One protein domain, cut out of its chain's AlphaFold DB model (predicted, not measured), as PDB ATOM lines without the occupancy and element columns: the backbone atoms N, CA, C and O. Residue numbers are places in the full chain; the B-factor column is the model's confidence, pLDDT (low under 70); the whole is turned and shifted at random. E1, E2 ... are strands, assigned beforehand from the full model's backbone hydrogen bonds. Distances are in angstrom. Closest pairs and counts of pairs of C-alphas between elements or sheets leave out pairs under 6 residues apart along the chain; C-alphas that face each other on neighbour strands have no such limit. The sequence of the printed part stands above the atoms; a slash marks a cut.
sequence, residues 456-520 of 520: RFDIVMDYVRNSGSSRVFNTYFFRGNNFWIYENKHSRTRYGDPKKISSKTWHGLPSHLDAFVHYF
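What this domain is: This is residues 456 to 520 of the 520 residues of the protein "MMP21" of Bugula neritina (UniProt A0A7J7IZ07). Little regular structure is present: a narrow, twisted three-stranded sheet, with a long unnamed stretch, residues 488 to 520, looping from the E3 edge round one end to beside E1. The turn at residues 466 to 471 sticks out. The printed part has 65 residues, 25 in named strands E1, E2 and E3, with no named helix: all strand, antiparallel, order E1 - E2 - E3. It is compact, radius of gyration of the C-alphas 12.2 A, spans 35 by 28 by 24 A.

Where its parts are: E1, residues 459 to 467, starts at C-alpha (157.007, 137.797, 115.817) and measures 24.6 A. E2, residues 470 to 479, measures 29.6 A. E3, residues 482 to 487, measures 16.6 A, ending at C-alpha (160.989, 146.024, 102.251).

How they stand to each other: The strands form a meander, each the antiparallel neighbour of the one before. Hairpin E1 and E2 has N 461 and O 476 at 2.9 A, within hydrogen-bond range; hairpin E2 and E3 has N 484 and O 477 at 2.8 A. Residues 482 to 483 of E3 pair antiparallel with 499 to 500.

The domain as a whole: The printed part has no cut. Both links are tight. Residue 520, the chain's last, has pLDDT under 70.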
ATOM      1  N   ARG A 456     147.017 138.463 114.758       81.62
ATOM      2  CA  ARG A 456     148.250 138.900 115.419       81.62
ATOM      3  C   ARG A 456     149.446 138.198 114.768       81.62
ATOM      4  O   ARG A 456     149.351 137.019 114.439       81.62
ATOM      5  N   PHE A 457     150.540 138.926 114.566       89.56
ATOM      6  CA  PHE A 457     151.823 138.313 114.229       89.56
ATOM      7  C   PHE A 457     152.440 137.700 115.487       89.56
ATOM      8  O   PHE A 457     152.384 138.313 116.555       89.56
ATOM      9  N   ASP A 458     153.017 136.511 115.344       91.19
ATOM     10  CA  ASP A 458     153.745 135.822 116.409       91.19
ATOM     11  C   ASP A 458     155.019 136.613 116.745       91.19
ATOM     12  O   ASP A 458     155.252 136.968 117.898       91.19
ATOM     13  N   ILE A 459     155.782 136.993 115.710       92.19
ATOM     14  CA  ILE A 459     157.007 137.797 115.817       92.19
ATOM     15  C   ILE A 459     157.037 138.875 114.737       92.19
ATOM     16  O   ILE A 459     156.651 138.640 113.590       92.19
ATOM     17  N   VAL A 460     157.573 140.041 115.101       92.38
ATOM     18  CA  VAL A 460     158.059 141.056 114.162       92.38
ATOM     19  C   VAL A 460     159.532 141.302 114.463       92.38
ATOM     20  O   VAL A 460     159.880 141.542 115.619       92.38
ATOM     21  N   MET A 461     160.397 141.215 113.456       91.00
ATOM     22  CA  MET A 461     161.835 141.423 113.632       91.00
ATOM     23  C   MET A 461     162.447 142.223 112.491       91.00
ATOM     24  O   MET A 461     162.154 141.975 111.324       91.00
ATOM     25  N   ASP A 462     163.358 143.132 112.819       90.44
ATOM     26  CA  ASP A 462     164.141 143.857 111.824       90.44
ATOM     27  C   ASP A 462     165.457 143.129 111.552       90.44
ATOM     28  O   ASP A 462     166.298 142.945 112.437       90.44
ATOM     29  N   TYR A 463     165.658 142.733 110.296       87.56
ATOM     30  CA  TYR A 463     166.926 142.179 109.842       87.56
ATOM     31  C   TYR A 463     167.754 143.278 109.181       87.56
ATOM     32  O   TYR A 463     167.539 143.629 108.016       87.56
ATOM     33  N   VAL A 464     168.693 143.828 109.948       86.50
ATOM     34  CA  VAL A 464     169.625 144.865 109.500       86.50
ATOM     35  C   VAL A 464     170.864 144.204 108.901       86.50
ATOM     36  O   VAL A 464     171.501 143.376 109.545       86.50
ATOM     37  N   ARG A 465     171.233 144.597 107.682       84.94
ATOM     38  CA  ARG A 465     172.458 144.161 107.002       84.94
ATOM     39  C   ARG A 465     173.233 145.350 106.448       84.94
ATOM     40  O   ARG A 465     172.649 146.348 106.018       84.94
ATOM     41  N   ASN A 466     174.552 145.215 106.391       85.69
ATOM     42  CA  ASN A 466     175.393 146.172 105.680       85.69
ATOM     43  C   ASN A 466     175.293 145.913 104.167       85.69
ATOM     44  O   ASN A 466     175.325 144.771 103.710       85.69
ATOM     45  N   SER A 467     175.143 146.981 103.388       82.19
ATOM     46  CA  SER A 467     175.129 146.961 101.925       82.19
ATOM     47  C   SER A 467     176.018 148.103 101.432       82.19
ATOM     48  O   SER A 467     175.559 149.233 101.265       82.19
ATOM     49  N   GLY A 468     177.309 147.817 101.246       85.06
ATOM     50  CA  GLY A 468     178.319 148.851 101.009       85.06
ATOM     51  C   GLY A 468     178.464 149.769 102.228       85.06
ATOM     52  O   GLY A 468     178.578 149.287 103.351       85.06
ATOM     53  N   SER A 469     178.412 151.086 102.012       83.06
ATOM     54  CA  SER A 469     178.468 152.108 103.071       83.06
ATOM     55  C   SER A 469     177.134 152.346 103.794       83.06
ATOM     56  O   SER A 469     177.083 153.129 104.739       83.06
ATOM     57  N   SER A 470     176.043 151.701 103.365       82.19
ATOM     58  CA  SER A 470     174.697 151.921 103.909       82.19
ATOM     59  C   SER A 470     174.184 150.708 104.684       82.19
ATOM     60  O   SER A 470     174.364 149.562 104.266       82.19
ATOM     61  N   ARG A 471     173.475 150.956 105.792       82.50
ATOM     62  CA  ARG A 471     172.677 149.929 106.477       82.50
ATOM     63  C   ARG A 471     171.321 149.818 105.793       82.50
ATOM     64  O   ARG A 471     170.613 150.810 105.648       82.50
ATOM     65  N   VAL A 472     170.961 148.609 105.386       85.31
ATOM     66  CA  VAL A 472     169.640 148.290 104.839       85.31
ATOM     67  C   VAL A 472     168.967 147.351 105.819       85.31
ATOM     68  O   VAL A 472     169.601 146.417 106.306       85.31
ATOM     69  N   PHE A 473     167.692 147.574 106.101       87.62
ATOM     70  CA  PHE A 473     166.913 146.664 106.924       87.62
ATOM     71  C   PHE A 473     165.610 146.301 106.231       87.62
ATOM     72  O   PHE A 473     165.068 147.094 105.459       87.62
ATOM     73  N   ASN A 474     165.172 145.075 106.487       91.81
ATOM     74  CA  ASN A 474     163.853 144.586 106.132       91.81
ATOM     75  C   ASN A 474     163.169 144.112 107.412       91.81
ATOM     76  O   ASN A 474     163.792 143.406 108.212       91.81
ATOM     77  N   THR A 475     161.896 144.442 107.575       93.50
ATOM     78  CA  THR A 475     161.084 143.957 108.690       93.50
ATOM     79  C   THR A 475     160.423 142.640 108.294       93.50
ATOM     80  O   THR A 475     159.698 142.566 107.305       93.50
ATOM     81  N   TYR A 476     160.665 141.582 109.052       92.75
ATOM     82  CA  TYR A 476     160.023 140.287 108.888       92.75
ATOM     83  C   TYR A 476     158.857 140.169 109.860       92.75
ATOM     84  O   TYR A 476     158.994 140.462 111.044       92.75
ATOM     85  N   PHE A 477     157.731 139.682 109.360       92.75
ATOM     86  CA  PHE A 477     156.543 139.378 110.144       92.75
ATOM     87  C   PHE A 477     156.301 137.875 110.075       92.75
ATOM     88  O   PHE A 477     156.272 137.322 108.979       92.75
ATOM     89  N   PHE A 478     156.104 137.210 111.208       92.75
ATOM     90  CA  PHE A 478     155.839 135.770 111.286       92.75
ATOM     91  C   PHE A 478     154.453 135.525 111.872       92.75
ATOM     92  O   PHE A 478     154.035 136.224 112.794       92.75
ATOM     93  N   ARG A 479     153.725 134.548 111.328       91.25
ATOM     94  CA  ARG A 479     152.436 134.093 111.867       91.25
ATOM     95  C   ARG A 479     152.152 132.663 111.440       91.25
ATOM     96  O   ARG A 479     151.942 132.397 110.249       91.25
ATOM     97  N   GLY A 480     152.058 131.762 112.407       90.56
ATOM     98  CA  GLY A 480     152.030 130.335 112.150       90.56
ATOM     99  C   GLY A 480     153.184 129.947 111.228       90.56
ATOM    100  O   GLY A 480     154.245 130.562 111.223       90.56
ATOM    101  N   ASN A 481     152.955 128.973 110.353       90.94
ATOM    102  CA  ASN A 481     153.990 128.508 109.428       90.94
ATOM    103  C   ASN A 481     154.288 129.485 108.265       90.94
ATOM    104  O   ASN A 481     154.769 129.063 107.214       90.94
ATOM    105  N   ASN A 482     153.944 130.768 108.387       91.69
ATOM    106  CA  ASN A 482     154.079 131.762 107.331       91.69
ATOM    107  C   ASN A 482     154.912 132.960 107.797       91.69
ATOM    108  O   ASN A 482     154.853 133.356 108.960       91.69
ATOM    109  N   PHE A 483     155.622 133.583 106.859       92.06
ATOM    110  CA  PHE A 483     156.276 134.865 107.072       92.06
ATOM    111  C   PHE A 483     156.102 135.813 105.882       92.06
ATOM    112  O   PHE A 483     155.927 135.382 104.738       92.06
ATOM    113  N   TRP A 484     156.181 137.107 106.176       91.81
ATOM    114  CA  TRP A 484     156.196 138.211 105.225       91.81
ATOM    115  C   TRP A 484     157.470 139.022 105.430       91.81
ATOM    116  O   TRP A 484     157.945 139.167 106.555       91.81
ATOM    117  N   ILE A 485     158.000 139.575 104.350       91.94
ATOM    118  CA  ILE A 485     159.067 140.567 104.361       91.94
ATOM    119  C   ILE A 485     158.461 141.896 103.952       91.94
ATOM    120  O   ILE A 485     157.895 142.018 102.869       91.94
ATOM    121  N   TYR A 486     158.627 142.903 104.790       90.56
ATOM    122  CA  TYR A 486     158.403 144.291 104.450       90.56
ATOM    123  C   TYR A 486     159.737 144.924 104.060       90.56
ATOM    124  O   TYR A 486     160.682 144.986 104.846       90.56
ATOM    125  N   GLU A 487     159.826 145.352 102.808       86.75
ATOM    126  CA  GLU A 487     160.989 146.024 102.251       86.75
ATOM    127  C   GLU A 487     160.933 147.503 102.635       86.75
ATOM    128  O   GLU A 487     160.319 148.313 101.937       86.75
ATOM    129  N   ASN A 488     161.577 147.882 103.745       84.25
ATOM    130  CA  ASN A 488     161.476 149.240 104.297       84.25
ATOM    131  C   ASN A 488     161.907 150.320 103.292       84.25
ATOM    132  O   ASN A 488     161.323 151.399 103.265       84.25
ATOM    133  N   LYS A 489     162.863 150.011 102.404       80.56
ATOM    134  CA  LYS A 489     163.288 150.904 101.311       80.56
ATOM    135  C   LYS A 489     162.147 151.253 100.343       80.56
ATOM    136  O   LYS A 489     162.090 152.374  99.834       80.56
ATOM    137  N   HIS A 490     161.268 150.294 100.065       73.56
ATOM    138  CA  HIS A 490     160.148 150.449  99.132       73.56
ATOM    139  C   HIS A 490     158.812 150.669  99.847       73.56
ATOM    140  O   HIS A 490     157.798 150.833  99.179       73.56
ATOM    141  N   SER A 491     158.818 150.678 101.183       76.25
ATOM    142  CA  SER A 491     157.633 150.813 102.032       76.25
ATOM    143  C   SER A 491     156.532 149.802 101.699       76.25
ATOM    144  O   SER A 491     155.344 150.111 101.817       76.25
ATOM    145  N   ARG A 492     156.914 148.578 101.310       77.06
ATOM    146  CA  ARG A 492     155.966 147.568 100.833       77.06
ATOM    147  C   ARG A 492     156.369 146.148 101.195       77.06
ATOM    148  O   ARG A 492     157.548 145.828 101.296       77.06
ATOM    149  N   THR A 493     155.377 145.276 101.320       82.06
ATOM    150  CA  THR A 493     155.587 143.830 101.415       82.06
ATOM    151  C   THR A 493     156.221 143.285 100.127       82.06
ATOM    152  O   THR A 493     155.937 143.762  99.025       82.06
ATOM    153  N   ARG A 494     157.067 142.261 100.230       84.12
ATOM    154  CA  ARG A 494     157.671 141.575  99.085       84.12
ATOM    155  C   ARG A 494     156.610 140.835  98.263       84.12
ATOM    156  O   ARG A 494     155.653 140.278  98.796       84.12
ATOM    157  N   TYR A 495     156.787 140.816  96.942       72.12
ATOM    158  CA  TYR A 495     155.879 140.100  96.042       72.12
ATOM    159  C   TYR A 495     155.852 138.589  96.305       72.12
ATOM    160  O   TYR A 495     156.890 137.943  96.463       72.12
ATOM    161  N   GLY A 496     154.644 138.020  96.301       73.94
ATOM    162  CA  GLY A 496     154.414 136.587  96.469       73.94
ATOM    163  C   GLY A 496     154.533 136.080  97.910       73.94
ATOM    164  O   GLY A 496     154.625 134.864  98.095       73.94
ATOM    165  N   ASP A 497     154.569 136.977  98.895       82.06
ATOM    166  CA  ASP A 497     154.370 136.648 100.306       82.06
ATOM    167  C   ASP A 497     152.863 136.453 100.619       82.06
ATOM    168  O   ASP A 497     152.022 137.024  99.919       82.06
ATOM    169  N   PRO A 498     152.486 135.682 101.662       88.06
ATOM    170  CA  PRO A 498     153.371 134.993 102.604       88.06
ATOM    171  C   PRO A 498     154.169 133.843 101.986       88.06
ATOM    172  O   PRO A 498     153.684 133.119 101.117       88.06
ATOM    173  N   LYS A 499     155.379 133.615 102.505       89.12
ATOM    174  CA  LYS A 499     156.151 132.384 102.272       89.12
ATOM    175  C   LYS A 499     156.079 131.472 103.486       89.12
ATOM    176  O   LYS A 499     155.858 131.928 104.602       89.12
ATOM    177  N   LYS A 500     156.302 130.174 103.272       90.88
ATOM    178  CA  LYS A 500     156.416 129.207 104.370       90.88
ATOM    179  C   LYS A 500     157.724 129.400 105.127       90.88
ATOM    180  O   LYS A 500     158.764 129.565 104.489       90.88
ATOM    181  N   ILE A 501     157.685 129.321 106.456       89.31
ATOM    182  CA  ILE A 501     158.902 129.336 107.287       89.31
ATOM    183  C   ILE A 501     159.814 128.180 106.865       89.31
ATOM    184  O   ILE A 501     160.970 128.409 106.540       89.31
ATOM    185  N   SER A 502     159.253 126.985 106.667       83.44
ATOM    186  CA  SER A 502     159.972 125.802 106.168       83.44
ATOM    187  C   SER A 502     160.568 125.925 104.751       83.44
ATOM    188  O   SER A 502     161.071 124.944 104.206       83.44
ATOM    189  N   SER A 503     160.479 127.090 104.101       81.56
ATOM    190  CA  SER A 503     161.182 127.352 102.844       81.56
ATOM    191  C   SER A 503     162.701 127.406 103.051       81.56
ATOM    192  O   SER A 503     163.193 127.482 104.175       81.56
ATOM    193  N   LYS A 504     163.463 127.429 101.946       76.00
ATOM    194  CA  LYS A 504     164.937 127.504 101.965       76.00
ATOM    195  C   LYS A 504     165.497 128.649 102.829       76.00
ATOM    196  O   LYS A 504     166.654 128.581 103.218       76.00
ATOM    197  N   THR A 505     164.712 129.695 103.100       82.19
ATOM    198  CA  THR A 505     165.148 130.863 103.877       82.19
ATOM    199  C   THR A 505     165.274 130.581 105.377       82.19
ATOM    200  O   THR A 505     166.222 131.061 105.983       82.19
ATOM    201  N   TRP A 506     164.355 129.812 105.970       86.25
ATOM    202  CA  TRP A 506     164.291 129.583 107.423       86.25
ATOM    203  C   TRP A 506     164.202 128.087 107.752       86.25
ATOM    204  O   TRP A 506     163.329 127.624 108.487       86.25
ATOM    205  N   HIS A 507     165.112 127.311 107.166       85.88
ATOM    206  CA  HIS A 507     165.154 125.865 107.345       85.88
ATOM    207  C   HIS A 507     165.357 125.476 108.820       85.88
ATOM    208  O   HIS A 507     166.258 125.983 109.484       85.88
ATOM    209  N   GLY A 508     164.543 124.539 109.316       86.19
ATOM    210  CA  GLY A 508     164.635 124.004 110.679       86.19
ATOM    211  C   GLY A 508     163.895 124.806 111.754       86.19
ATOM    212  O   GLY A 508     163.829 124.348 112.892       86.19
ATOM    213  N   LEU A 509     163.309 125.962 111.420       89.56
ATOM    214  CA  LEU A 509     162.478 126.705 112.369       89.56
ATOM    215  C   LEU A 509     161.078 126.078 112.520       89.56
ATOM    216  O   LEU A 509     160.496 125.629 111.526       89.56
ATOM    217  N   PRO A 510     160.511 126.066 113.744       89.31
ATOM    218  CA  PRO A 510     159.149 125.602 113.975       89.31
ATOM    219  C   PRO A 510     158.116 126.590 113.417       89.31
ATOM    220  O   PRO A 510     158.418 127.736 113.084       89.31
ATOM    221  N   SER A 511     156.860 126.148 113.339       85.88
ATOM    222  CA  SER A 511     155.759 126.957 112.813       85.88
ATOM    223  C   SER A 511     155.241 128.025 113.774       85.88
ATOM    224  O   SER A 511     154.394 128.800 113.371       85.88
ATOM    225  N   HIS A 512     155.663 128.061 115.032       87.88
ATOM    226  CA  HIS A 512     155.265 129.103 115.977       87.88
ATOM    227  C   HIS A 512     156.516 129.571 116.692       87.88
ATOM    228  O   HIS A 512     157.188 128.782 117.350       87.88
ATOM    229  N   LEU A 513     156.863 130.834 116.476       90.31
ATOM    230  CA  LEU A 513     158.040 131.444 117.068       90.31
ATOM    231  C   LEU A 513     157.589 132.333 118.226       90.31
ATOM    232  O   LEU A 513     156.671 133.129 118.058       90.31
ATOM    233  N   ASP A 514     158.249 132.218 119.377       90.44
ATOM    234  CA  ASP A 514     157.853 132.952 120.587       90.44
ATOM    235  C   ASP A 514     158.642 134.252 120.785       90.44
ATOM    236  O   ASP A 514     158.117 135.253 121.270       90.44
ATOM    237  N   ALA A 515     159.927 134.235 120.430       89.25
ATOM    238  CA  ALA A 515     160.822 135.373 120.565       89.25
ATOM    239  C   ALA A 515     161.952 135.319 119.533       89.25
ATOM    240  O   ALA A 515     162.306 134.263 119.008       89.25
ATOM    241  N   PHE A 516     162.535 136.484 119.270       88.06
ATOM    242  CA  PHE A 516     163.723 136.644 118.447       88.06
ATOM    243  C   PHE A 516     164.712 137.557 119.170       88.06
ATOM    244  O   PHE A 516     164.315 138.533 119.807       88.06
ATOM    245  N   VAL A 517     166.001 137.248 119.036       84.88
ATOM    246  CA  VAL A 517     167.104 138.095 119.490       84.88
ATOM    247  C   VAL A 517     168.122 138.176 118.358       84.88
ATOM    248  O   VAL A 517     168.619 137.149 117.898       84.88
ATOM    249  N   HIS A 518     168.441 139.394 117.922       77.12
ATOM    250  CA  HIS A 518     169.598 139.656 117.070       77.12
ATOM    251  C   HIS A 518     170.766 140.019 117.983       77.12
ATOM    252  O   HIS A 518     170.689 141.017 118.701       77.12
ATOM    253  N   TYR A 519     171.827 139.220 117.974       73.06
ATOM    254  CA  TYR A 519     173.072 139.549 118.657       73.06
ATOM    255  C   TYR A 519     174.144 139.845 117.604       73.06
ATOM    256  O   TYR A 519     174.265 139.080 116.645       73.06
ATOM    257  N   PHE A 520     174.841 140.974 117.756       59.75
ATOM    258  CA  PHE A 520     175.883 141.455 116.841       59.75
ATOM    259  C   PHE A 520     177.277 141.073 117.324       59.75
ATOM    260  O   PHE A 520     177.516 141.180 118.549       59.75
TER     261      PHE A 520